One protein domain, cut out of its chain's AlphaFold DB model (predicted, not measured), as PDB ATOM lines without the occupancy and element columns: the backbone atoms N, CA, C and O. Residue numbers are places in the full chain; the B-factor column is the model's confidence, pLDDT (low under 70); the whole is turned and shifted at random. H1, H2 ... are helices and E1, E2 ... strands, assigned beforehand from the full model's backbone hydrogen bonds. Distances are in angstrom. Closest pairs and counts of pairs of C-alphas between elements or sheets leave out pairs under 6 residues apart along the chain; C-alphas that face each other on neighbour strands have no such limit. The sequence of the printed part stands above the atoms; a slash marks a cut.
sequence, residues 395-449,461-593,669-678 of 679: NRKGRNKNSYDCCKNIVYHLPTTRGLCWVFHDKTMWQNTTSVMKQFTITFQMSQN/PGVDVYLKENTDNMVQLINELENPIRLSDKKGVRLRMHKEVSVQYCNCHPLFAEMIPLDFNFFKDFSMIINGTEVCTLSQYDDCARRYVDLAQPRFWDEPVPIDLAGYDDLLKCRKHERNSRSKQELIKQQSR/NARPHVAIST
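This is residues 395 to 449, 461 to 593 and 669 to 678 of the 679 residues of an uncharacterized protein of Heterorhabditis bacteriophora (UniProt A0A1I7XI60). Two lobes lie some way from each other: a strongly twisted four-stranded sheet with the short helix H2 on it, and a small helical lobe in which H6 packs on the parallel pair E5 and E6, with H3, H4 and H5 around. The long helix H7 is an arm beyond the second lobe, its residues 580 to 593 sticking out. The printed part has 198 residues with seven named helices and seven named strands, in the order E1 H1 E2 E3 E4 H2 H3 E5 H4 H5 E6 H6 H7 E7; the larger sheet, E2 E3 E7 E4, is antiparallel, and the class is mixed. It is only just loose, close to compact, with a radius of gyration of the C-alphas of 20.1 A and spans of 57 by 57 by 34 A.

Find C-alpha 410 at (224.842, 144.936, 205.316); there E2 begins, residues 410 to 416, 16.4 A long. The same sheet, in the order E2 E3 E7 E4, holds E3, residues 419 to 424, 16.2 A long, E7, residues 673 to 677, and E4, residues 464 to 468. Before E2 along the chain come E1, residues 399 to 401, and H1, residues 403 to 407; after E4 comes H2, residues 474 to 479. After H2 along the chain come H3, residues 502 to 505, E5, residues 508 to 510, H4, residues 511 to 515, H5, residues 523 to 530, E6, residues 534 to 536, and H6, residues 538 to 552, 20.5 A long. H7, residues 568 to 593, runs 37.3 A to C-alpha 593 at (202.644, 126.840, 239.852).

In the hairpin E2 and E3, N 414 and O 421 are 2.8 A apart, within hydrogen-bond range. So are N 422 and O 676 of E3 and E7, 2.9 A, and N 466 and O 675 of E4 and E7, 2.8 A. H2 is on the sheet at a height of 7.5 A; its closest C-alpha to E2 is Ile 478, 6.9 A from Thr 416. H1 is not on it, and E1, which pairs with no named strand, meets H1 only through their link. E5, H4, H5 and E6 form a strand-helix-strand unit, parallel neighbour strands joined through helices, with a right-handed crossover; N 509 and O 534 are 2.9 A apart. The closest C-alphas of E5 and H6 are Pro 510 and Leu 538, 5.3 A. H6, with residues 544 to 548 alone, touches H3, Ala 545 and Ser 502 being the closest C-alphas, 5.0 A. H6 and H7 are near each other. Every O i to N i+4 pair is within hydrogen-bond range in H1, H2, H5 and H7; H6 has 9 of 11, H4 0 of 1 but 2 of 2 O i to N i+3 pairs, and H3 is too short for an i+4 pair.

The C-alphas farthest apart, Phe 520 and Arg 593, are 58.5 A apart. Residues 450 to 460 and 594 to 668 are not printed, with C-alpha gaps of 12.5 A and 40.5 A. The links H2 to H3 and H6 to H7 are long. The mean pLDDT of the printed part is 73.4; 68 residues are under 70, among them 489 to 503, 511 to 527 and 669 to 678, which include E7.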
ATOM      1  N   ASN A 395     212.171 137.569 205.575       51.00
ATOM      2  CA  ASN A 395     210.794 137.656 205.065       51.00
ATOM      3  C   ASN A 395     210.240 139.087 205.177       51.00
ATOM      4  O   ASN A 395     210.100 139.618 206.280       51.00
ATOM      5  N   ARG A 396     209.875 139.688 204.037       57.50
ATOM      6  CA  ARG A 396     209.224 141.005 203.947       57.50
ATOM      7  C   ARG A 396     208.082 140.958 202.926       57.50
ATOM      8  O   ARG A 396     208.286 140.578 201.777       57.50
ATOM      9  N   LYS A 397     206.867 141.351 203.336       60.22
ATOM     10  CA  LYS A 397     205.627 141.224 202.530       60.22
ATOM     11  C   LYS A 397     205.408 139.804 201.954       60.22
ATOM     12  O   LYS A 397     204.898 139.658 200.848       60.22
ATOM     13  N   GLY A 398     205.853 138.755 202.654       65.75
ATOM     14  CA  GLY A 398     205.798 137.366 202.177       65.75
ATOM     15  C   GLY A 398     206.911 136.962 201.199       65.75
ATOM     16  O   GLY A 398     207.096 135.770 200.966       65.75
ATOM     17  N   ARG A 399     207.699 137.908 200.669       67.62
ATOM     18  CA  ARG A 399     208.901 137.604 199.881       67.62
ATOM     19  C   ARG A 399     210.057 137.301 200.834       67.62
ATOM     20  O   ARG A 399     210.441 138.162 201.624       67.62
ATOM     21  N   ASN A 400     210.626 136.104 200.735       73.44
ATOM     22  CA  ASN A 400     211.922 135.799 201.336       73.44
ATOM     23  C   ASN A 400     213.021 136.363 200.421       73.44
ATOM     24  O   ASN A 400     213.132 135.913 199.279       73.44
ATOM     25  N   LYS A 401     213.846 137.306 200.897       77.44
ATOM     26  CA  LYS A 401     215.171 137.512 200.289       77.44
ATOM     27  C   LYS A 401     216.040 136.287 200.601       77.44
ATOM     28  O   LYS A 401     215.892 135.674 201.661       77.44
ATOM     29  N   ASN A 402     216.938 135.944 199.684       79.75
ATOM     30  CA  ASN A 402     218.011 134.982 199.950       79.75
ATOM     31  C   ASN A 402     219.123 135.639 200.799       79.75
ATOM     32  O   ASN A 402     219.113 136.851 201.035       79.75
ATOM     33  N   SER A 403     220.095 134.840 201.245       73.25
ATOM     34  CA  SER A 403     221.211 135.316 202.069       73.25
ATOM     35  C   SER A 403     222.095 136.340 201.350       73.25
ATOM     36  O   SER A 403     222.486 137.320 201.973       73.25
ATOM     37  N   TYR A 404     222.343 136.185 200.044       78.62
ATOM     38  CA  TYR A 404     223.129 137.131 199.236       78.62
ATOM     39  C   TYR A 404     222.480 138.524 199.180       78.62
ATOM     40  O   TYR A 404     223.127 139.532 199.464       78.62
ATOM     41  N   ASP A 405     221.174 138.583 198.912       79.56
ATOM     42  CA  ASP A 405     220.387 139.820 198.914       79.56
ATOM     43  C   ASP A 405     220.249 140.429 200.322       79.56
ATOM     44  O   ASP A 405     219.973 141.623 200.453       79.56
ATOM     45  N   CYS A 406     220.436 139.637 201.384       77.56
ATOM     46  CA  CYS A 406     220.550 140.148 202.747       77.56
ATOM     47  C   CYS A 406     221.943 140.749 202.996       77.56
ATOM     48  O   CYS A 406     222.032 141.908 203.392       77.56
ATOM     49  N   CYS A 407     223.021 140.022 202.680       81.31
ATOM     50  CA  CYS A 407     224.401 140.501 202.811       81.31
ATOM     51  C   CYS A 407     224.660 141.778 201.997       81.31
ATOM     52  O   CYS A 407     225.331 142.677 202.488       81.31
ATOM     53  N   LYS A 408     224.054 141.927 200.811       84.06
ATOM     54  CA  LYS A 408     224.124 143.155 199.994       84.06
ATOM     55  C   LYS A 408     223.533 144.405 200.680       84.06
ATOM     56  O   LYS A 408     223.772 145.516 200.220       84.06
ATOM     57  N   ASN A 409     222.749 144.233 201.746       83.19
ATOM     58  CA  ASN A 409     222.186 145.317 202.561       83.19
ATOM     59  C   ASN A 409     222.832 145.401 203.964       83.19
ATOM     60  O   ASN A 409     222.360 146.152 204.815       83.19
ATOM     61  N   ILE A 410     223.910 144.648 204.220       85.44
ATOM     62  CA  ILE A 410     224.842 144.936 205.316       85.44
ATOM     63  C   ILE A 410     225.862 145.922 204.750       85.44
ATOM     64  O   ILE A 410     226.577 145.592 203.806       85.44
ATOM     65  N   VAL A 411     225.885 147.146 205.276       76.88
ATOM     66  CA  VAL A 411     226.671 148.243 204.684       76.88
ATOM     67  C   VAL A 411     228.034 148.383 205.361       76.88
ATOM     68  O   VAL A 411     229.026 148.635 204.683       76.88
ATOM     69  N   TYR A 412     228.095 148.178 206.681       75.81
ATOM     70  CA  TYR A 412     229.290 148.457 207.479       75.81
ATOM     71  C   TYR A 412     229.564 147.408 208.561       75.81
ATOM     72  O   TYR A 412     228.643 146.822 209.141       75.81
ATOM     73  N   HIS A 413     230.856 147.252 208.858       82.06
ATOM     74  CA  HIS A 413     231.384 146.627 210.067       82.06
ATOM     75  C   HIS A 413     231.893 147.744 210.985       82.06
ATOM     76  O   HIS A 413     232.941 148.325 210.712       82.06
ATOM     77  N   LEU A 414     231.158 148.071 212.046       83.19
ATOM     78  CA  LEU A 414     231.588 149.065 213.029       83.19
ATOM     79  C   LEU A 414     232.393 148.368 214.137       83.19
ATOM     80  O   LEU A 414     231.856 147.456 214.770       83.19
ATOM     81  N   PRO A 415     233.648 148.753 214.418       83.69
ATOM     82  CA  PRO A 415     234.325 148.317 215.633       83.69
ATOM     83  C   PRO A 415     233.695 149.014 216.848       83.69
ATOM     84  O   PRO A 415     233.469 150.221 216.832       83.69
ATOM     85  N   THR A 416     233.411 148.262 217.911       84.31
ATOM     86  CA  THR A 416     232.842 148.794 219.159       84.31
ATOM     87  C   THR A 416     233.546 148.197 220.378       84.31
ATOM     88  O   THR A 416     234.227 147.173 220.291       84.31
ATOM     89  N   THR A 417     233.305 148.773 221.556       80.38
ATOM     90  CA  THR A 417     233.733 148.201 222.847       80.38
ATOM     91  C   THR A 417     233.058 146.859 223.184       80.38
ATOM     92  O   THR A 417     233.465 146.197 224.137       80.38
ATOM     93  N   ARG A 418     232.057 146.429 222.399       80.06
ATOM     94  CA  ARG A 418     231.367 145.128 222.479       80.06
ATOM     95  C   ARG A 418     231.586 144.277 221.219       80.06
ATOM     96  O   ARG A 418     230.670 143.585 220.776       80.06
ATOM     97  N   GLY A 419     232.773 144.368 220.618       85.81
ATOM     98  CA  GLY A 419     233.136 143.618 219.415       85.81
ATOM     99  C   GLY A 419     232.662 144.278 218.117       85.81
ATOM    100  O   GLY A 419     232.450 145.490 218.053       85.81
ATOM    101  N   LEU A 420     232.538 143.481 217.056       86.06
ATOM    102  CA  LEU A 420     232.124 143.962 215.737       86.06
ATOM    103  C   LEU A 420     230.600 144.114 215.654       86.06
ATOM    104  O   LEU A 420     229.856 143.187 215.972       86.06
ATOM    105  N   CYS A 421     230.159 145.273 215.168       90.50
ATOM    106  CA  CYS A 421     228.771 145.599 214.874       90.50
ATOM    107  C   CYS A 421     228.483 145.477 213.370       90.50
ATOM    108  O   CYS A 421     229.135 146.141 212.564       90.50
ATOM    109  N   TRP A 422     227.468 144.705 212.975       90.38
ATOM    110  CA  TRP A 422     226.955 144.707 211.597       90.38
ATOM    111  C   TRP A 422     225.801 145.696 211.440       90.38
ATOM    112  O   TRP A 422     224.796 145.566 212.137       90.38
ATOM    113  N   VAL A 423     225.912 146.645 210.505       90.56
ATOM    114  CA  VAL A 423     224.841 147.608 210.190       90.56
ATOM    115  C   VAL A 423     224.035 147.128 208.985       90.56
ATOM    116  O   VAL A 423     224.537 147.120 207.859       90.56
ATOM    117  N   PHE A 424     222.774 146.759 209.212       88.12
ATOM    118  CA  PHE A 424     221.808 146.425 208.168       88.12
ATOM    119  C   PHE A 424     220.961 147.650 207.801       88.12
ATOM    120  O   PHE A 424     220.182 148.157 208.615       88.12
ATOM    121  N   HIS A 425     221.094 148.095 206.553       86.06
ATOM    122  CA  HIS A 425     220.396 149.245 205.991       86.06
ATOM    123  C   HIS A 425     219.983 148.940 204.545       86.06
ATOM    124  O   HIS A 425     220.809 148.626 203.691       86.06
ATOM    125  N   ASP A 426     218.691 149.069 204.254       81.12
ATOM    126  CA  ASP A 426     218.111 148.856 202.926       81.12
ATOM    127  C   ASP A 426     217.218 150.057 202.591       81.12
ATOM    128  O   ASP A 426     216.121 150.192 203.140       81.12
ATOM    129  N   LYS A 427     217.663 150.925 201.671       74.69
ATOM    130  CA  LYS A 427     216.905 152.122 201.248       74.69
ATOM    131  C   LYS A 427     215.541 151.766 200.639       74.69
ATOM    132  O   LYS A 427     214.623 152.581 200.666       74.69
ATOM    133  N   THR A 428     215.359 150.526 200.173       70.19
ATOM    134  CA  THR A 428     214.073 150.017 199.680       70.19
ATOM    135  C   THR A 428     213.132 149.547 200.794       70.19
ATOM    136  O   THR A 428     211.992 149.193 200.478       70.19
ATOM    137  N   MET A 429     213.529 149.516 202.079       66.81
ATOM    138  CA  MET A 429     212.697 149.059 203.213       66.81
ATOM    139  C   MET A 429     211.599 150.028 203.673       66.81
ATOM    140  O   MET A 429     211.282 150.145 204.851       66.81
ATOM    141  N   TRP A 430     210.887 150.613 202.716       63.62
ATOM    142  CA  TRP A 430     209.615 151.272 202.980       63.62
ATOM    143  C   TRP A 430     208.483 150.262 203.216       63.62
ATOM    144  O   TRP A 430     208.185 149.389 202.385       63.62
ATOM    145  N   GLN A 431     207.846 150.349 204.384       60.09
ATOM    146  CA  GLN A 431     206.728 149.492 204.776       60.09
ATOM    147  C   GLN A 431     205.398 150.146 204.376       60.09
ATOM    148  O   GLN A 431     204.718 150.740 205.206       60.09
ATOM    149  N   ASN A 432     205.016 150.022 203.094       56.88
ATOM    150  CA  ASN A 432     203.698 150.500 202.653       56.88
ATOM    151  C   ASN A 432     202.577 149.846 203.493       56.88
ATOM    152  O   ASN A 432     202.600 148.632 203.732       56.88
ATOM    153  N   THR A 433     201.630 150.666 203.947       53.66
ATOM    154  CA  THR A 433     200.684 150.400 205.046       53.66
ATOM    155  C   THR A 433     199.718 149.248 204.773       53.66
ATOM    156  O   THR A 433     199.245 148.611 205.717       53.66
ATOM    157  N   THR A 434     199.477 148.950 203.496       56.09
ATOM    158  CA  THR A 434     198.504 147.979 202.970       56.09
ATOM    159  C   THR A 434     198.899 146.504 203.124       56.09
ATOM    160  O   THR A 434     198.080 145.621 202.878       56.09
ATOM    161  N   SER A 435     200.135 146.180 203.524       55.69
ATOM    162  CA  SER A 435     200.553 144.774 203.645       55.69
ATOM    163  C   SER A 435     200.089 144.132 204.958       55.69
ATOM    164  O   SER A 435     200.528 144.526 206.036       55.69
ATOM    165  N   VAL A 436     199.269 143.079 204.857       59.22
ATOM    166  CA  VAL A 436     198.721 142.302 205.993       59.22
ATOM    167  C   VAL A 436     199.818 141.774 206.936       59.22
ATOM    168  O   VAL A 436     199.643 141.731 208.152       59.22
ATOM    169  N   MET A 437     200.989 141.421 206.399       55.97
ATOM    170  CA  MET A 437     202.161 140.992 207.172       55.97
ATOM    171  C   MET A 437     203.019 142.201 207.595       55.97
ATOM    172  O   MET A 437     204.131 142.379 207.094       55.97
ATOM    173  N   LYS A 438     202.519 143.024 208.534       65.94
ATOM    174  CA  LYS A 438     203.241 144.163 209.153       65.94
ATOM    175  C   LYS A 438     204.374 143.699 210.095       65.94
ATOM    176  O   LYS A 438     204.302 143.869 211.309       65.94
ATOM    177  N   GLN A 439     205.391 143.028 209.556       68.44
ATOM    178  CA  GLN A 439     206.504 142.475 210.336       68.44
ATOM    179  C   GLN A 439     207.822 142.448 209.558       68.44
ATOM    180  O   GLN A 439     207.842 142.258 208.341       68.44
ATOM    181  N   PHE A 440     208.916 142.535 210.308       71.75
ATOM    182  CA  PHE A 440     210.287 142.348 209.854       71.75
ATOM    183  C   PHE A 440     210.920 141.240 210.708       71.75
ATOM    184  O   PHE A 440     210.793 141.229 211.932       71.75
ATOM    185  N   THR A 441     211.526 140.238 210.073       75.62
ATOM    186  CA  THR A 441     212.105 139.080 210.780       75.62
ATOM    187  C   THR A 441     213.509 138.821 210.258       75.62
ATOM    188  O   THR A 441     213.669 138.517 209.076       75.62
ATOM    189  N   ILE A 442     214.497 138.918 211.150       77.06
ATOM    190  CA  ILE A 442     215.857 138.420 210.938       77.06
ATOM    191  C   ILE A 442     216.014 137.176 211.813       77.06
ATOM    192  O   ILE A 442     215.749 137.217 213.015       77.06
ATOM    193  N   THR A 443     216.476 136.079 211.220       76.56
ATOM    194  CA  THR A 443     216.890 134.891 211.972       76.56
ATOM    195  C   THR A 443     218.405 134.908 212.116       76.56
ATOM    196  O   THR A 443     219.120 134.779 211.125       76.56
ATOM    197  N   PHE A 444     218.892 135.046 213.347       77.06
ATOM    198  CA  PHE A 444     220.302 134.849 213.671       77.06
ATOM    199  C   PHE A 444     220.566 133.364 213.942       77.06
ATOM    200  O   PHE A 444     219.800 132.706 214.647       77.06
ATOM    201  N   GLN A 445     221.651 132.838 213.379       74.75
ATOM    202  CA  GLN A 445     222.100 131.459 213.556       74.75
ATOM    203  C   GLN A 445     223.610 131.480 213.783       74.75
ATOM    204  O   GLN A 445     224.379 131.586 212.836       74.75
ATOM    205  N   MET A 446     224.023 131.378 215.043       71.88
ATOM    206  CA  MET A 446     225.431 131.303 215.433       71.88
ATOM    207  C   MET A 446     225.786 129.843 215.740       71.88
ATOM    208  O   MET A 446     225.013 129.135 216.395       71.88
ATOM    209  N   SER A 447     226.937 129.369 215.259       75.06
ATOM    210  CA  SER A 447     227.412 128.012 215.565       75.06
ATOM    211  C   SER A 447     227.845 127.917 217.023       75.06
ATOM    212  O   SER A 447     228.590 128.767 217.497       75.06
ATOM    213  N   GLN A 448     227.440 126.852 217.721       70.31
ATOM    214  CA  GLN A 448     227.787 126.657 219.135       70.31
ATOM    215  C   GLN A 448     229.302 126.633 219.374       70.31
ATOM    216  O   GLN A 448     229.769 127.071 220.420       70.31
ATOM    217  N   ASN A 449     230.072 126.192 218.381       75.94
ATOM    218  CA  ASN A 449     231.524 126.108 218.469       75.94
ATOM    219  C   ASN A 449     232.205 127.493 218.429       75.94
ATOM    220  O   ASN A 449     233.372 127.588 218.791       75.94
ATOM    221  N   PRO A 461     226.796 134.231 224.814       78.06
ATOM    222  CA  PRO A 461     227.041 135.654 225.124       78.06
ATOM    223  C   PRO A 461     225.858 136.587 224.779       78.06
ATOM    224  O   PRO A 461     225.930 137.805 224.924       78.06
ATOM    225  N   GLY A 462     224.744 136.010 224.328       84.69
ATOM    226  CA  GLY A 462     223.647 136.683 223.651       84.69
ATOM    227  C   GLY A 462     224.013 137.268 222.282       84.69
ATOM    228  O   GLY A 462     224.986 136.847 221.658       84.69
ATOM    229  N   VAL A 463     223.187 138.208 221.820       86.62
ATOM    230  CA  VAL A 463     223.418 139.129 220.690       86.62
ATOM    231  C   VAL A 463     222.819 140.474 221.092       86.62
ATOM    232  O   VAL A 463     221.697 140.489 221.600       86.62
ATOM    233  N   ASP A 464     223.519 141.585 220.871       90.19
ATOM    234  CA  ASP A 464     222.999 142.928 221.152       90.19
ATOM    235  C   ASP A 464     222.458 143.562 219.866       90.19
ATOM    236  O   ASP A 464     223.213 143.808 218.924       90.19
ATOM    237  N   VAL A 465     221.146 143.818 219.816       90.25
ATOM    238  CA  VAL A 465     220.479 144.437 218.660       90.25
ATOM    239  C   VAL A 465     220.079 145.874 218.988       90.25
ATOM    240  O   VAL A 465     219.278 146.113 219.890       90.25
ATOM    241  N   TYR A 466     220.603 146.823 218.221       90.75
ATOM    242  CA  TYR A 466     220.340 148.254 218.340       90.75
ATOM    243  C   TYR A 466     219.409 148.718 217.219       90.75
ATOM    244  O   TYR A 466     219.536 148.263 216.080       90.75
ATOM    245  N   LEU A 467     218.500 149.644 217.530       89.31
ATOM    246  CA  LEU A 467     217.620 150.297 216.559       89.31
ATOM    247  C   LEU A 467     217.969 151.784 216.490       89.31
ATOM    248  O   LEU A 467     218.041 152.445 217.524       89.31
ATOM    249  N   LYS A 468     218.205 152.294 215.280       88.38
ATOM    250  CA  LYS A 468     218.569 153.693 215.017       88.38
ATOM    251  C   LYS A 468     217.856 154.226 213.782       88.38
ATOM    252  O   LYS A 468     217.530 153.465 212.875       88.38
ATOM    253  N   GLU A 469     217.626 155.534 213.768       80.50
ATOM    254  CA  GLU A 469     216.834 156.223 212.740       80.50
ATOM    255  C   GLU A 469     217.658 156.643 211.519       80.50
ATOM    256  O   GLU A 469     217.138 156.748 210.409       80.50
ATOM    257  N   ASN A 470     218.959 156.866 211.725       77.62
ATOM    258  CA  ASN A 470     219.911 157.271 210.702       77.62
ATOM    259  C   ASN A 470     221.201 156.436 210.814       77.62
ATOM    260  O   ASN A 470     221.590 156.002 211.897       77.62
ATOM    261  N   THR A 471     221.848 156.197 209.676       79.44
ATOM    262  CA  THR A 471     223.138 155.495 209.544       79.44
ATOM    263  C   THR A 471     224.154 156.261 208.700       79.44
ATOM    264  O   THR A 471     225.274 155.787 208.541       79.44
ATOM    265  N   ASP A 472     223.777 157.411 208.136       82.62
ATOM    266  CA  ASP A 472     224.624 158.160 207.204       82.62
ATOM    267  C   ASP A 472     225.831 158.819 207.920       82.62
ATOM    268  O   ASP A 472     226.857 159.064 207.290       82.62
ATOM    269  N   ASN A 473     225.766 159.019 209.247       86.12
ATOM    270  CA  ASN A 473     226.902 159.405 210.096       86.12
ATOM    271  C   ASN A 473     227.377 158.222 210.964       86.12
ATOM    272  O   ASN A 473     226.820 157.953 212.030       86.12
ATOM    273  N   MET A 474     228.432 157.524 210.529       81.69
ATOM    274  CA  MET A 474     228.970 156.367 211.261       81.69
ATOM    275  C   MET A 474     229.612 156.715 212.611       81.69
ATOM    276  O   MET A 474     229.536 155.906 213.532       81.69
ATOM    277  N   VAL A 475     230.238 157.890 212.752       84.06
ATOM    278  CA  VAL A 475     230.926 158.280 214.000       84.06
ATOM    279  C   VAL A 475     229.902 158.503 215.112       84.06
ATOM    280  O   VAL A 475     230.039 157.976 216.214       84.06
ATOM    281  N   GLN A 476     228.820 159.209 214.786       86.44
ATOM    282  CA  GLN A 476     227.662 159.358 215.662       86.44
ATOM    283  C   GLN A 476     227.011 158.001 215.968       86.44
ATOM    284  O   GLN A 476     226.768 157.686 217.130       86.44
ATOM    285  N   LEU A 477     226.812 157.155 214.950       86.69
ATOM    286  CA  LEU A 477     226.225 155.824 215.127       86.69
ATOM    287  C   LEU A 477     227.026 154.930 216.089       86.69
ATOM    288  O   LEU A 477     226.400 154.177 216.824       86.69
ATOM    289  N   ILE A 478     228.363 155.010 216.112       84.38
ATOM    290  CA  ILE A 478     229.216 154.290 217.080       84.38
ATOM    291  C   ILE A 478     229.018 154.831 218.502       84.38
ATOM    292  O   ILE A 478     228.852 154.051 219.441       84.38
ATOM    293  N   ASN A 479     229.038 156.157 218.662       87.62
ATOM    294  CA  ASN A 479     228.983 156.805 219.973       87.62
ATOM    295  C   ASN A 479     227.617 156.647 220.658       87.62
ATOM    296  O   ASN A 479     227.554 156.574 221.880       87.62
ATOM    297  N   GLU A 480     226.528 156.548 219.891       87.19
ATOM    298  CA  GLU A 480     225.170 156.432 220.430       87.19
ATOM    299  C   GLU A 480     224.645 154.979 220.574       87.19
ATOM    300  O   GLU A 480     223.424 154.771 220.605       87.19
ATOM    301  N   LEU A 481     225.511 153.953 220.627       89.00
ATOM    302  CA  LEU A 481     225.110 152.542 220.813       89.00
ATOM    303  C   LEU A 481     224.693 152.221 222.262       89.00
ATOM    304  O   LEU A 481     225.263 151.364 222.946       89.00
ATOM    305  N   GLU A 482     223.639 152.892 222.713       87.19
ATOM    306  CA  GLU A 482     222.984 152.683 224.001       87.19
ATOM    307  C   GLU A 482     221.773 151.737 223.896       87.19
ATOM    308  O   GLU A 482     221.250 151.473 222.816       87.19
ATOM    309  N   ASN A 483     221.320 151.223 225.044       87.44
ATOM    310  CA  ASN A 483     220.060 150.477 225.207       87.44
ATOM    311  C   ASN A 483     219.796 149.318 224.203       87.44
ATOM    312  O   ASN A 483     218.721 149.258 223.602       87.44
ATOM    313  N   PRO A 484     220.724 148.350 224.032       91.38
ATOM    314  CA  PRO A 484     220.513 147.220 223.128       91.38
ATOM    315  C   PRO A 484     219.401 146.271 223.584       91.38
ATOM    316  O   PRO A 484     219.302 145.889 224.753       91.38
ATOM    317  N   ILE A 485     218.653 145.759 222.609       87.25
ATOM    318  CA  ILE A 485     217.759 144.613 222.761       87.25
ATOM    319  C   ILE A 485     218.631 143.347 222.830       87.25
ATOM    320  O   ILE A 485     218.928 142.719 221.812       87.25
ATOM    321  N   ARG A 486     219.082 142.991 224.041       87.12
ATOM    322  CA  ARG A 486     219.953 141.830 224.298       87.12
ATOM    323  C   ARG A 486     219.198 140.499 224.210       87.12
ATOM    324  O   ARG A 486     218.245 140.251 224.947       87.12
ATOM    325  N   LEU A 487     219.684 139.602 223.357       84.50
ATOM    326  CA  LEU A 487     219.098 138.291 223.064       84.50
ATOM    327  C   LEU A 487     219.840 137.179 223.809       84.50
ATOM    328  O   LEU A 487     220.679 136.497 223.236       84.50
ATOM    329  N   SER A 488     219.570 137.007 225.102       78.56
ATOM    330  CA  SER A 488     220.305 136.063 225.965       78.56
ATOM    331  C   SER A 488     220.007 134.575 225.720       78.56
ATOM    332  O   SER A 488     220.696 133.717 226.273       78.56
ATOM    333  N   ASP A 489     219.011 134.240 224.895       68.69
ATOM    334  CA  ASP A 489     218.689 132.864 224.517       68.69
ATOM    335  C   ASP A 489     218.662 132.655 222.994       68.69
ATOM    336  O   ASP A 489     218.692 133.592 222.203       68.69
ATOM    337  N   LYS A 490     218.634 131.385 222.563       65.19
ATOM    338  CA  LYS A 490     218.719 130.968 221.148       65.19
ATOM    339  C   LYS A 490     217.441 131.275 220.331       65.19
ATOM    340  O   LYS A 490     217.077 130.495 219.449       65.19
ATOM    341  N   LYS A 491     216.704 132.346 220.645       61.47
ATOM    342  CA  LYS A 491     215.458 132.742 219.966       61.47
ATOM    343  C   LYS A 491     215.711 133.971 219.092       61.47
ATOM    344  O   LYS A 491     216.126 135.017 219.577       61.47
ATOM    345  N   GLY A 492     215.413 133.857 217.798       58.94
ATOM    346  CA  GLY A 492     215.485 134.990 216.873       58.94
ATOM    347  C   GLY A 492     214.453 136.082 217.186       58.94
ATOM    348  O   GLY A 492     213.354 135.798 217.671       58.94
ATOM    349  N   VAL A 493     214.795 137.331 216.866       59.75
ATOM    350  CA  VAL A 493     213.907 138.490 217.033       59.75
ATOM    351  C   VAL A 493     212.886 138.574 215.906       59.75
ATOM    352  O   VAL A 493     213.183 138.370 214.730       59.75
ATOM    353  N   ARG A 494     211.667 138.973 216.270       63.31
ATOM    354  CA  ARG A 494     210.586 139.281 215.333       63.31
ATOM    355  C   ARG A 494     210.061 140.684 215.614       63.31
ATOM    356  O   ARG A 494     209.124 140.844 216.395       63.31
ATOM    357  N   LEU A 495     210.674 141.686 214.983       55.62
ATOM    358  CA  LEU A 495     210.237 143.075 215.102       55.62
ATOM    359  C   LEU A 495     208.884 143.243 214.400       55.62
ATOM    360  O   LEU A 495     208.715 142.954 213.211       55.62
ATOM    361  N   ARG A 496     207.893 143.710 215.157       54.66
ATOM    362  CA  ARG A 496     206.597 144.130 214.626       54.66
ATOM    363  C   ARG A 496     206.598 145.639 214.585       54.66
ATOM    364  O   ARG A 496     206.450 146.277 215.618       54.66
ATOM    365  N   MET A 497     206.806 146.183 213.396       45.97
ATOM    366  CA  MET A 497     206.864 147.622 213.200       45.97
ATOM    367  C   MET A 497     205.517 148.097 212.681       45.97
ATOM    368  O   MET A 497     205.020 147.644 211.645       45.97
ATOM    369  N   HIS A 498     204.901 148.965 213.469       45.47
ATOM    370  CA  HIS A 498     203.610 149.563 213.200       45.47
ATOM    371  C   HIS A 498     203.873 151.046 212.942       45.47
ATOM    372  O   HIS A 498     204.216 151.748 213.883       45.47
ATOM    373  N   LYS A 499     203.713 151.518 211.691       44.50
ATOM    374  CA  LYS A 499     203.516 152.960 211.459       44.50
ATOM    375  C   LYS A 499     202.356 153.377 212.357       44.50
ATOM    376  O   LYS A 499     201.350 152.658 212.384       44.50
ATOM    377  N   GLU A 500     202.534 154.449 213.117       52.19
ATOM    378  CA  GLU A 500     201.590 154.788 214.172       52.19
ATOM    379  C   GLU A 500     200.177 155.022 213.641       52.19
ATOM    380  O   GLU A 500     199.948 155.437 212.502       52.19
ATOM    381  N   VAL A 501     199.226 154.775 214.534       56.41
ATOM    382  CA  VAL A 501     197.799 154.983 214.297       56.41
ATOM    383  C   VAL A 501     197.429 156.477 214.387       56.41
ATOM    384  O   VAL A 501     196.415 156.877 213.825       56.41
ATOM    385  N   SER A 502     198.290 157.313 214.984       59.66
ATOM    386  CA  SER A 502     198.190 158.783 215.037       59.66
ATOM    387  C   SER A 502     197.860 159.398 213.669       59.66
ATOM    388  O   SER A 502     196.836 160.060 213.535       59.66
ATOM    389  N   VAL A 503     198.618 159.073 212.614       65.75
ATOM    390  CA  VAL A 503     198.372 159.561 211.235       65.75
ATOM    391  C   VAL A 503     196.960 159.233 210.714       65.75
ATOM    392  O   VAL A 503     196.449 159.938 209.851       65.75
ATOM    393  N   GLN A 504     196.309 158.174 211.211       70.75
ATOM    394  CA  GLN A 504     194.957 157.793 210.779       70.75
ATOM    395  C   GLN A 504     193.829 158.489 211.554       70.75
ATOM    396  O   GLN A 504     192.708 158.508 211.057       70.75
ATOM    397  N   TYR A 505     194.099 159.020 212.750       81.69
ATOM    398  CA  TYR A 505     193.086 159.646 213.612       81.69
ATOM    399  C   TYR A 505     193.321 161.145 213.859       81.69
ATOM    400  O   TYR A 505     192.407 161.836 214.294       81.69
ATOM    401  N   CYS A 506     194.509 161.671 213.548       83.62
ATOM    402  CA  CYS A 506     194.786 163.109 213.557       83.62
ATOM    403  C   CYS A 506     194.229 163.845 212.327       83.62
ATOM    404  O   CYS A 506     194.286 165.068 212.289       83.62
ATOM    405  N   ASN A 507     193.709 163.118 211.324       83.81
ATOM    406  CA  ASN A 507     193.124 163.629 210.072       83.81
ATOM    407  C   ASN A 507     194.000 164.607 209.261       83.81
ATOM    408  O   ASN A 507     193.522 165.190 208.287       83.81
ATOM    409  N   CYS A 508     195.277 164.747 209.619       81.56
ATOM    410  CA  CYS A 508     196.181 165.729 209.048       81.56
ATOM    411  C   CYS A 508     197.558 165.134 208.729       81.56
ATOM    412  O   CYS A 508     198.013 164.192 209.388       81.56
ATOM    413  N   HIS A 509     198.224 165.689 207.717       80.38
ATOM    414  CA  HIS A 509     199.592 165.329 207.342       80.38
ATOM    415  C   HIS A 509     200.569 166.457 207.716       80.38
ATOM    416  O   HIS A 509     200.346 167.601 207.315       80.38
ATOM    417  N   PRO A 510     201.656 166.173 208.462       77.06
ATOM    418  CA  PRO A 510     202.645 167.188 208.805       77.06
ATOM    419  C   PRO A 510     203.467 167.569 207.570       77.06
ATOM    420  O   PRO A 510     203.979 166.683 206.887       77.06
ATOM    421  N   LEU A 511     203.661 168.871 207.332       65.38
ATOM    422  CA  LEU A 511     204.383 169.434 206.171       65.38
ATOM    423  C   LEU A 511     205.684 168.695 205.790       65.38
ATOM    424  O   LEU A 511     205.940 168.430 204.619       65.38
ATOM    425  N   PHE A 512     206.505 168.288 206.764       56.34
ATOM    426  CA  PHE A 512     207.767 167.580 206.490       56.34
ATOM    427  C   PHE A 512     207.601 166.186 205.854       56.34
ATOM    428  O   PHE A 512     208.555 165.670 205.273       56.34
ATOM    429  N   ALA A 513     206.409 165.580 205.898       54.06
ATOM    430  CA  ALA A 513     206.123 164.334 205.185       54.06
ATOM    431  C   ALA A 513     206.178 164.502 203.653       54.06
ATOM    432  O   ALA A 513     206.462 163.532 202.949       54.06
ATOM    433  N   GLU A 514     205.966 165.719 203.142       49.03
ATOM    434  CA  GLU A 514     206.056 166.064 201.716       49.03
ATOM    435  C   GLU A 514     207.509 166.116 201.211       49.03
ATOM    436  O   GLU A 514     207.761 165.937 200.022       49.03
ATOM    437  N   MET A 515     208.481 166.296 202.114       49.56
ATOM    438  CA  MET A 515     209.913 166.394 201.787       49.56
ATOM    439  C   MET A 515     210.649 165.040 201.782       49.56
ATOM    440  O   MET A 515     211.864 164.980 201.585       49.56
ATOM    441  N   ILE A 516     209.938 163.931 202.002       51.38
ATOM    442  CA  ILE A 516     210.510 162.579 201.956       51.38
ATOM    443  C   ILE A 516     210.774 162.202 200.481       51.38
ATOM    444  O   ILE A 516     209.893 162.395 199.646       51.38
ATOM    445  N   PRO A 517     211.962 161.665 200.121       43.19
ATOM    446  CA  PRO A 517     212.414 161.594 198.729       43.19
ATOM    447  C   PRO A 517     211.443 160.869 197.786       43.19
ATOM    448  O   PRO A 517     211.083 159.711 198.004       43.19
ATOM    449  N   LEU A 518     211.081 161.580 196.715       47.09
ATOM    450  CA  LEU A 518     210.066 161.222 195.726       47.09
ATOM    451  C   LEU A 518     210.430 159.960 194.923       47.09
ATOM    452  O   LEU A 518     211.248 160.000 194.006       47.09
ATOM    453  N   ASP A 519     209.736 158.855 195.199       56.03
ATOM    454  CA  ASP A 519     209.492 157.817 194.193       56.03
ATOM    455  C   ASP A 519     208.253 158.231 193.386       56.03
ATOM    456  O   ASP A 519     207.129 158.203 193.895       56.03
ATOM    457  N   PHE A 520     208.452 158.616 192.123       57.72
ATOM    458  CA  PHE A 520     207.383 159.074 191.227       57.72
ATOM    459  C   PHE A 520     206.221 158.073 191.096       57.72
ATOM    460  O   PHE A 520     205.084 158.483 190.867       57.72
ATOM    461  N   ASN A 521     206.463 156.773 191.304       59.97
ATOM    462  CA  ASN A 521     205.420 155.744 191.253       59.97
ATOM    463  C   ASN A 521     204.465 155.803 192.461       59.97
ATOM    464  O   ASN A 521     203.326 155.351 192.366       59.97
ATOM    465  N   PHE A 522     204.911 156.362 193.591       58.50
ATOM    466  CA  PHE A 522     204.105 156.538 194.804       58.50
ATOM    467  C   PHE A 522     203.280 157.827 194.812       58.50
ATOM    468  O   PHE A 522     202.326 157.931 195.582       58.50
ATOM    469  N   PHE A 523     203.622 158.799 193.959       65.00
ATOM    470  CA  PHE A 523     203.017 160.132 193.980       65.00
ATOM    471  C   PHE A 523     201.492 160.103 193.788       65.00
ATOM    472  O   PHE A 523     200.788 160.925 194.362       65.00
ATOM    473  N   LYS A 524     200.959 159.120 193.047       68.94
ATOM    474  CA  LYS A 524     199.511 158.973 192.831       68.94
ATOM    475  C   LYS A 524     198.751 158.570 194.103       68.94
ATOM    476  O   LYS A 524     197.733 159.180 194.415       68.94
ATOM    477  N   ASP A 525     199.248 157.577 194.841       63.59
ATOM    478  CA  ASP A 525     198.644 157.145 196.110       63.59
ATOM    479  C   ASP A 525     198.824 158.224 197.190       63.59
ATOM    480  O   ASP A 525     197.912 158.486 197.969       63.59
ATOM    481  N   PHE A 526     199.981 158.892 197.201       63.78
ATOM    482  CA  PHE A 526     200.288 159.990 198.118       63.78
ATOM    483  C   PHE A 526     199.401 161.220 197.870       63.78
ATOM    484  O   PHE A 526     198.802 161.736 198.808       63.78
ATOM    485  N   SER A 527     199.227 161.632 196.609       66.12
ATOM    486  CA  SER A 527     198.330 162.730 196.224       66.12
ATOM    487  C   SER A 527     196.863 162.416 196.528       66.12
ATOM    488  O   SER A 527     196.153 163.302 196.987       66.12
ATOM    489  N   MET A 528     196.400 161.168 196.364       71.25
ATOM    490  CA  MET A 528     195.041 160.793 196.789       71.25
ATOM    491  C   MET A 528     194.838 160.873 198.309       71.25
ATOM    492  O   MET A 528     193.712 161.099 198.746       71.25
ATOM    493  N   ILE A 529     195.895 160.708 199.112       67.06
ATOM    494  CA  ILE A 529     195.831 160.879 200.570       67.06
ATOM    495  C   ILE A 529     195.886 162.367 200.943       67.06
ATOM    496  O   ILE A 529     195.025 162.817 201.692       67.06
ATOM    497  N   ILE A 530     196.826 163.143 200.385       66.81
ATOM    498  CA  ILE A 530     196.931 164.596 200.626       66.81
ATOM    499  C   ILE A 530     195.643 165.318 200.219       66.81
ATOM    500  O   ILE A 530     195.101 166.082 201.006       66.81
ATOM    501  N   ASN A 531     195.076 165.012 199.049       73.38
ATOM    502  CA  ASN A 531     193.819 165.618 198.592       73.38
ATOM    503  C   ASN A 531     192.598 165.244 199.470       73.38
ATOM    504  O   ASN A 531     191.503 165.745 199.219       73.38
ATOM    505  N   GLY A 532     192.760 164.354 200.457       78.62
ATOM    506  CA  GLY A 532     191.728 163.923 201.404       78.62
ATOM    507  C   GLY A 532     192.049 164.183 202.884       78.62
ATOM    508  O   GLY A 532     191.286 163.728 203.734       78.62
ATOM    509  N   THR A 533     193.145 164.876 203.216       79.62
ATOM    510  CA  THR A 533     193.518 165.228 204.604       79.62
ATOM    511  C   THR A 533     194.114 166.626 204.674       79.62
ATOM    512  O   THR A 533     194.894 166.995 203.802       79.62
ATOM    513  N   GLU A 534     193.826 167.383 205.729       86.06
ATOM    514  CA  GLU A 534     194.378 168.733 205.876       86.06
ATOM    515  C   GLU A 534     195.894 168.703 206.137       86.06
ATOM    516  O   GLU A 534     196.426 167.795 206.783       86.06
ATOM    517  N   VAL A 535     196.619 169.702 205.636       84.50
ATOM    518  CA  VAL A 535     198.054 169.851 205.911       84.50
ATOM    519  C   VAL A 535     198.220 170.594 207.233       84.50
ATOM    520  O   VAL A 535     197.706 171.700 207.391       84.50
ATOM    521  N   CYS A 536     198.933 169.994 208.184       84.44
ATOM    522  CA  CYS A 536     199.114 170.535 209.529       84.44
ATOM    523  C   CYS A 536     200.570 170.906 209.831       84.44
ATOM    524  O   CYS A 536     201.526 170.403 209.228       84.44
ATOM    525  N   THR A 537     200.749 171.807 210.798       87.31
ATOM    526  CA  THR A 537     202.071 172.113 211.348       87.31
ATOM    527  C   THR A 537     202.618 170.907 212.110       87.31
ATOM    528  O   THR A 537     201.868 170.064 212.610       87.31
ATOM    529  N   LEU A 538     203.944 170.841 212.259       79.31
ATOM    530  CA  LEU A 538     204.578 169.789 213.057       79.31
ATOM    531  C   LEU A 538     204.061 169.786 214.508       79.31
ATOM    532  O   LEU A 538     203.831 168.718 215.055       79.31
ATOM    533  N   SER A 539     203.788 170.959 215.095       82.69
ATOM    534  CA  SER A 539     203.187 171.073 216.432       82.69
ATOM    535  C   SER A 539     201.770 170.496 216.514       82.69
ATOM    536  O   SER A 539     201.494 169.714 217.415       82.69
ATOM    537  N   GLN A 540     200.889 170.804 215.555       84.69
ATOM    538  CA  GLN A 540     199.532 170.240 215.504       84.69
ATOM    539  C   GLN A 540     199.556 168.711 215.371       84.69
ATOM    540  O   GLN A 540     198.761 168.020 216.013       84.69
ATOM    541  N   TYR A 541     200.479 168.180 214.563       86.56
ATOM    542  CA  TYR A 541     200.680 166.739 214.450       86.56
ATOM    543  C   TYR A 541     201.204 166.131 215.758       86.56
ATOM    544  O   TYR A 541     200.625 165.162 216.240       86.56
ATOM    545  N   ASP A 542     202.251 166.707 216.356       83.88
ATOM    546  CA  ASP A 542     202.864 166.232 217.601       83.88
ATOM    547  C   ASP A 542     201.881 166.239 218.779       83.88
ATOM    548  O   ASP A 542     201.764 165.241 219.489       83.88
ATOM    549  N   ASP A 543     201.147 167.333 218.985       86.88
ATOM    550  CA  ASP A 543     200.193 167.467 220.092       86.88
ATOM    551  C   ASP A 543     199.019 166.483 219.948       86.88
ATOM    552  O   ASP A 543     198.516 165.946 220.941       86.88
ATOM    553  N   CYS A 544     198.629 166.166 218.709       88.19
ATOM    554  CA  CYS A 544     197.685 165.092 218.432       88.19
ATOM    555  C   CYS A 544     198.306 163.698 218.649       88.19
ATOM    556  O   CYS A 544     197.719 162.858 219.335       88.19
ATOM    557  N   ALA A 545     199.499 163.437 218.106       85.75
ATOM    558  CA  ALA A 545     200.168 162.140 218.160       85.75
ATOM    559  C   ALA A 545     200.526 161.726 219.596       85.75
ATOM    560  O   ALA A 545     200.267 160.583 219.981       85.75
ATOM    561  N   ARG A 546     201.023 162.660 220.421       85.94
ATOM    562  CA  ARG A 546     201.382 162.433 221.834       85.94
ATOM    563  C   ARG A 546     200.224 161.862 222.648       85.94
ATOM    564  O   ARG A 546     200.436 160.912 223.397       85.94
ATOM    565  N   ARG A 547     198.986 162.331 222.425       86.94
ATOM    566  CA  ARG A 547     197.779 161.762 223.066       86.94
ATOM    567  C   ARG A 547     197.645 160.254 222.803       86.94
ATOM    568  O   ARG A 547     197.294 159.511 223.716       86.94
ATOM    569  N   TYR A 548     197.973 159.776 221.600       84.94
ATOM    570  CA  TYR A 548     197.981 158.338 221.285       84.94
ATOM    571  C   TYR A 548     199.204 157.608 221.853       84.94
ATOM    572  O   TYR A 548     199.057 156.481 222.327       84.94
ATOM    573  N   VAL A 549     200.389 158.230 221.823       81.50
ATOM    574  CA  VAL A 549     201.637 157.648 222.350       81.50
ATOM    575  C   VAL A 549     201.535 157.413 223.858       81.50
ATOM    576  O   VAL A 549     201.788 156.296 224.312       81.50
ATOM    577  N   ASP A 550     201.082 158.398 224.637       85.00
ATOM    578  CA  ASP A 550     200.860 158.230 226.076       85.00
ATOM    579  C   ASP A 550     199.809 157.147 226.350       85.00
ATOM    580  O   ASP A 550     200.082 156.186 227.069       85.00
ATOM    581  N   LEU A 551     198.652 157.177 225.684       85.25
ATOM    582  CA  LEU A 551     197.629 156.141 225.878       85.25
ATOM    583  C   LEU A 551     198.058 154.734 225.414       85.25
ATOM    584  O   LEU A 551     197.429 153.749 225.823       85.25
ATOM    585  N   ALA A 552     199.122 154.605 224.618       76.81
ATOM    586  CA  ALA A 552     199.731 153.323 224.275       76.81
ATOM    587  C   ALA A 552     200.702 152.799 225.356       76.81
ATOM    588  O   ALA A 552     200.888 151.580 225.460       76.81
ATOM    589  N   GLN A 553     201.287 153.663 226.194       79.19
ATOM    590  CA  GLN A 553     202.264 153.265 227.215       79.19
ATOM    591  C   GLN A 553     201.630 152.398 228.324       79.19
ATOM    592  O   GLN A 553     200.594 152.769 228.880       79.19
ATOM    593  N   PRO A 554     202.273 151.287 228.748       80.62
ATOM    594  CA  PRO A 554     201.737 150.360 229.752       80.62
ATOM    595  C   PRO A 554     201.284 150.952 231.092       80.62
ATOM    596  O   PRO A 554     200.465 150.314 231.750       80.62
ATOM    597  N   ARG A 555     201.812 152.115 231.505       84.62
ATOM    598  CA  ARG A 555     201.453 152.793 232.766       84.62
ATOM    599  C   ARG A 555     200.058 153.426 232.739       84.62
ATOM    600  O   ARG A 555     199.375 153.409 233.752       84.62
ATOM    601  N   PHE A 556     199.613 153.897 231.576       86.88
ATOM    602  CA  PHE A 556     198.327 154.578 231.402       86.88
ATOM    603  C   PHE A 556     197.203 153.623 230.957       86.88
ATOM    604  O   PHE A 556     196.097 154.058 230.642       86.88
ATOM    605  N   TRP A 557     197.458 152.306 230.897       87.75
ATOM    606  CA  TRP A 557     196.498 151.305 230.402       87.75
ATOM    607  C   TRP A 557     195.254 151.135 231.277       87.75
ATOM    608  O   TRP A 557     194.240 150.644 230.770       87.75
ATOM    609  N   ASP A 558     195.324 151.501 232.558       89.75
ATOM    610  CA  ASP A 558     194.226 151.332 233.516       89.75
ATOM    611  C   ASP A 558     193.342 152.577 233.675       89.75
ATOM    612  O   ASP A 558     192.169 152.447 234.025       89.75
ATOM    613  N   GLU A 559     193.845 153.745 233.270       93.62
ATOM    614  CA  GLU A 559     193.066 154.975 233.107       93.62
ATOM    615  C   GLU A 559     191.985 154.833 232.011       93.62
ATOM    616  O   GLU A 559     192.140 154.027 231.079       93.62
ATOM    617  N   PRO A 560     190.880 155.598 232.081       93.38
ATOM    618  CA  PRO A 560     189.908 155.661 230.994       93.38
ATOM    619  C   PRO A 560     190.546 156.253 229.727       93.38
ATOM    620  O   PRO A 560     191.353 157.176 229.793       93.38
ATOM    621  N   VAL A 561     190.162 155.741 228.555       93.50
ATOM    622  CA  VAL A 561     190.497 156.401 227.283       93.50
ATOM    623  C   VAL A 561     189.647 157.682 227.187       93.50
ATOM    624  O   VAL A 561     188.447 157.596 227.459       93.50
ATOM    625  N   PRO A 562     190.206 158.848 226.818       94.00
ATOM    626  CA  PRO A 562     189.426 160.066 226.614       94.00
ATOM    627  C   PRO A 562     188.397 159.883 225.489       94.00
ATOM    628  O   PRO A 562     188.725 159.375 224.417       94.00
ATOM    629  N   ILE A 563     187.143 160.263 225.745       94.50
ATOM    630  CA  ILE A 563     186.004 160.032 224.832       94.50
ATOM    631  C   ILE A 563     186.057 160.981 223.617       94.50
ATOM    632  O   ILE A 563     185.532 160.662 222.556       94.50
ATOM    633  N   ASP A 564     186.747 162.117 223.750       92.19
ATOM    634  CA  ASP A 564     187.045 163.078 222.682       92.19
ATOM    635  C   ASP A 564     188.088 162.574 221.666       92.19
ATOM    636  O   ASP A 564     188.321 163.221 220.645       92.19
ATOM    637  N   LEU A 565     188.739 161.438 221.929       91.12
ATOM    638  CA  LEU A 565     189.815 160.934 221.086       91.12
ATOM    639  C   LEU A 565     189.277 160.123 219.899       91.12
ATOM    640  O   LEU A 565     188.632 159.083 220.066       91.12
ATOM    641  N   ALA A 566     189.597 160.561 218.680       86.44
ATOM    642  CA  ALA A 566     189.271 159.821 217.466       86.44
ATOM    643  C   ALA A 566     189.841 158.387 217.530       86.44
ATOM    644  O   ALA A 566     190.971 158.153 217.950       86.44
ATOM    645  N   GLY A 567     189.019 157.395 217.174       87.44
ATOM    646  CA  GLY A 567     189.378 155.983 217.346       87.44
ATOM    647  C   GLY A 567     189.215 155.417 218.765       87.44
ATOM    648  O   GLY A 567     189.663 154.292 219.001       87.44
ATOM    649  N   TYR A 568     188.555 156.134 219.690       91.00
ATOM    650  CA  TYR A 568     188.203 155.680 221.049       91.00
ATOM    651  C   TYR A 568     187.810 154.194 221.117       91.00
ATOM    652  O   TYR A 568     188.411 153.423 221.868       91.00
ATOM    653  N   ASP A 569     186.855 153.764 220.286       88.69
ATOM    654  CA  ASP A 569     186.357 152.385 220.267       88.69
ATOM    655  C   ASP A 569     187.438 151.353 219.919       88.69
ATOM    656  O   ASP A 569     187.450 150.251 220.469       88.69
ATOM    657  N   ASP A 570     188.350 151.675 219.006       85.25
ATOM    658  CA  ASP A 570     189.408 150.761 218.570       85.25
ATOM    659  C   ASP A 570     190.554 150.703 219.584       85.25
ATOM    660  O   ASP A 570     191.073 149.618 219.866       85.25
ATOM    661  N   LEU A 571     190.874 151.829 220.229       85.81
ATOM    662  CA  LEU A 571     191.768 151.874 221.389       85.81
ATOM    663  C   LEU A 571     191.190 151.077 222.568       85.81
ATOM    664  O   LEU A 571     191.910 150.297 223.198       85.81
ATOM    665  N   LEU A 572     189.885 151.194 222.829       90.56
ATOM    666  CA  LEU A 572     189.184 150.457 223.879       90.56
ATOM    667  C   LEU A 572     189.148 148.947 223.582       90.56
ATOM    668  O   LEU A 572     189.470 148.139 224.459       90.56
ATOM    669  N   LYS A 573     188.846 148.545 222.336       89.19
ATOM    670  CA  LYS A 573     188.961 147.149 221.859       89.19
ATOM    671  C   LYS A 573     190.393 146.623 222.023       89.19
ATOM    672  O   LYS A 573     190.575 145.504 222.507       89.19
ATOM    673  N   CYS A 574     191.403 147.421 221.669       82.94
ATOM    674  CA  CYS A 574     192.820 147.062 221.766       82.94
ATOM    675  C   CYS A 574     193.263 146.854 223.225       82.94
ATOM    676  O   CYS A 574     193.744 145.771 223.574       82.94
ATOM    677  N   ARG A 575     193.000 147.826 224.112       87.19
ATOM    678  CA  ARG A 575     193.260 147.714 225.559       87.19
ATOM    679  C   ARG A 575     192.540 146.507 226.165       87.19
ATOM    680  O   ARG A 575     193.158 145.740 226.902       87.19
ATOM    681  N   LYS A 576     191.275 146.257 225.803       88.00
ATOM    682  CA  LYS A 576     190.516 145.070 226.243       88.00
ATOM    683  C   LYS A 576     191.154 143.760 225.756       88.00
ATOM    684  O   LYS A 576     191.232 142.803 226.525       88.00
ATOM    685  N   HIS A 577     191.659 143.707 224.521       85.44
ATOM    686  CA  HIS A 577     192.353 142.533 223.979       85.44
ATOM    687  C   HIS A 577     193.681 142.240 224.697       85.44
ATOM    688  O   HIS A 577     193.966 141.080 225.013       85.44
ATOM    689  N   GLU A 578     194.487 143.263 224.991       82.00
ATOM    690  CA  GLU A 578     195.770 143.075 225.677       82.00
ATOM    691  C   GLU A 578     195.610 142.871 227.198       82.00
ATOM    692  O   GLU A 578     196.293 142.002 227.741       82.00
ATOM    693  N   ARG A 579     194.637 143.506 227.884       84.62
ATOM    694  CA  ARG A 579     194.256 143.137 229.271       84.62
ATOM    695  C   ARG A 579     193.843 141.659 229.355       84.62
ATOM    696  O   ARG A 579     194.385 140.910 230.169       84.62
ATOM    697  N   ASN A 580     192.975 141.199 228.447       84.62
ATOM    698  CA  ASN A 580     192.582 139.784 228.351       84.62
ATOM    699  C   ASN A 580     193.769 138.854 228.028       84.62
ATOM    700  O   ASN A 580     193.782 137.693 228.443       84.62
ATOM    701  N   SER A 581     194.775 139.346 227.297       76.94
ATOM    702  CA  SER A 581     195.996 138.594 226.975       76.94
ATOM    703  C   SER A 581     196.972 138.511 228.154       76.94
ATOM    704  O   SER A 581     197.595 137.462 228.329       76.94
ATOM    705  N   ARG A 582     197.083 139.562 228.983       77.50
ATOM    706  CA  ARG A 582     197.847 139.538 230.246       77.50
ATOM    707  C   ARG A 582     197.200 138.600 231.262       77.50
ATOM    708  O   ARG A 582     197.861 137.662 231.698       77.50
ATOM    709  N   SER A 583     195.898 138.754 231.515       79.31
ATOM    710  CA  SER A 583     195.135 137.889 232.429       79.31
ATOM    711  C   SER A 583     195.276 136.402 232.067       79.31
ATOM    712  O   SER A 583     195.608 135.584 232.923       79.31
ATOM    713  N   LYS A 584     195.164 136.037 230.780       80.00
ATOM    714  CA  LYS A 584     195.413 134.656 230.326       80.00
ATOM    715  C   LYS A 584     196.856 134.189 230.540       80.00
ATOM    716  O   LYS A 584     197.065 133.017 230.835       80.00
ATOM    717  N   GLN A 585     197.857 135.061 230.408       67.50
ATOM    718  CA  GLN A 585     199.244 134.708 230.738       67.50
ATOM    719  C   GLN A 585     199.465 134.543 232.244       67.50
ATOM    720  O   GLN A 585     200.309 133.743 232.635       67.50
ATOM    721  N   GLU A 586     198.730 135.267 233.083       71.12
ATOM    722  CA  GLU A 586     198.812 135.161 234.542       71.12
ATOM    723  C   GLU A 586     198.117 133.906 235.056       71.12
ATOM    724  O   GLU A 586     198.763 133.144 235.769       71.12
ATOM    725  N   LEU A 587     196.921 133.575 234.556       64.31
ATOM    726  CA  LEU A 587     196.309 132.254 234.756       64.31
ATOM    727  C   LEU A 587     197.254 131.114 234.343       64.31
ATOM    728  O   LEU A 587     197.409 130.155 235.090       64.31
ATOM    729  N   ILE A 588     197.964 131.232 233.213       59.78
ATOM    730  CA  ILE A 588     198.958 130.225 232.792       59.78
ATOM    731  C   ILE A 588     200.180 130.177 233.734       59.78
ATOM    732  O   ILE A 588     200.734 129.099 233.938       59.78
ATOM    733  N   LYS A 589     200.613 131.296 234.338       51.75
ATOM    734  CA  LYS A 589     201.666 131.293 235.380       51.75
ATOM    735  C   LYS A 589     201.176 130.655 236.686       51.75
ATOM    736  O   LYS A 589     201.978 130.036 237.377       51.75
ATOM    737  N   GLN A 590     199.900 130.832 237.021       47.38
ATOM    738  CA  GLN A 590     199.269 130.308 238.231       47.38
ATOM    739  C   GLN A 590     199.061 128.796 238.108       47.38
ATOM    740  O   GLN A 590     199.639 128.043 238.878       47.38
ATOM    741  N   GLN A 591     198.444 128.347 237.014       40.47
ATOM    742  CA  GLN A 591     198.309 126.931 236.671       40.47
ATOM    743  C   GLN A 591     199.681 126.231 236.572       40.47
ATOM    744  O   GLN A 591     199.860 125.143 237.102       40.47
ATOM    745  N   SER A 592     200.706 126.907 236.031       39.66
ATOM    746  CA  SER A 592     202.101 126.425 236.027       39.66
ATOM    747  C   SER A 592     202.786 126.383 237.408       39.66
ATOM    748  O   SER A 592     203.871 125.807 237.508       39.66
ATOM    749  N   ARG A 593     202.225 127.012 238.449       37.47
ATOM    750  CA  ARG A 593     202.644 126.840 239.852       37.47
ATOM    751  C   ARG A 593     201.861 125.710 240.516       37.47
ATOM    752  O   ARG A 593     202.467 124.895 241.203       37.47
ATOM    753  N   ASN A 669     207.529 157.262 214.935       37.81
ATOM    754  CA  ASN A 669     207.642 157.145 213.467       37.81
ATOM    755  C   ASN A 669     209.001 157.579 212.859       37.81
ATOM    756  O   ASN A 669     209.104 158.651 212.262       37.81
ATOM    757  N   ALA A 670     209.985 156.679 212.826       34.06
ATOM    758  CA  ALA A 670     211.190 156.823 211.999       34.06
ATOM    759  C   ALA A 670     211.567 155.537 211.232       34.06
ATOM    760  O   ALA A 670     210.985 154.462 211.419       34.06
ATOM    761  N   ARG A 671     212.531 155.639 210.304       34.56
ATOM    762  CA  ARG A 671     213.022 154.489 209.521       34.56
ATOM    763  C   ARG A 671     213.871 153.566 210.412       34.56
ATOM    764  O   ARG A 671     214.832 154.042 210.998       34.56
ATOM    765  N   PRO A 672     213.611 152.247 210.464       34.56
ATOM    766  CA  PRO A 672     214.467 151.328 211.204       34.56
ATOM    767  C   PRO A 672     215.771 151.037 210.467       34.56
ATOM    768  O   PRO A 672     215.776 150.468 209.367       34.56
ATOM    769  N   HIS A 673     216.886 151.316 211.124       40.25
ATOM    770  CA  HIS A 673     218.193 150.758 210.807       40.25
ATOM    771  C   HIS A 673     218.689 149.937 211.997       40.25
ATOM    772  O   HIS A 673     218.381 150.247 213.149       40.25
ATOM    773  N   VAL A 674     219.388 148.836 211.714       41.78
ATOM    774  CA  VAL A 674     219.720 147.827 212.730       41.78
ATOM    775  C   VAL A 674     221.230 147.657 212.805       41.78
ATOM    776  O   VAL A 674     221.834 147.215 211.830       41.78
ATOM    777  N   ALA A 675     221.829 147.972 213.954       40.03
ATOM    778  CA  ALA A 675     223.215 147.616 214.264       40.03
ATOM    779  C   ALA A 675     223.235 146.401 215.210       40.03
ATOM    780  O   ALA A 675     222.369 146.271 216.076       40.03
ATOM    781  N   ILE A 676     224.168 145.466 215.009       44.22
ATOM    782  CA  ILE A 676     224.150 144.140 215.650       44.22
ATOM    783  C   ILE A 676     225.540 143.818 216.202       44.22
ATOM    784  O   ILE A 676     226.411 143.461 215.411       44.22
ATOM    785  N   SER A 677     225.745 143.901 217.520       33.19
ATOM    786  CA  SER A 677     227.033 143.578 218.156       33.19
ATOM    787  C   SER A 677     227.063 142.161 218.718       33.19
ATOM    788  O   SER A 677     226.089 141.690 219.317       33.19
ATOM    789  N   THR A 678     228.216 141.506 218.595       35.00
ATOM    790  CA  THR A 678     228.514 140.233 219.264       35.00
ATOM    791  C   THR A 678     229.643 140.426 220.275       35.00
ATOM    792  O   THR A 678     230.782 140.674 219.874       35.00
TER     793      THR A 678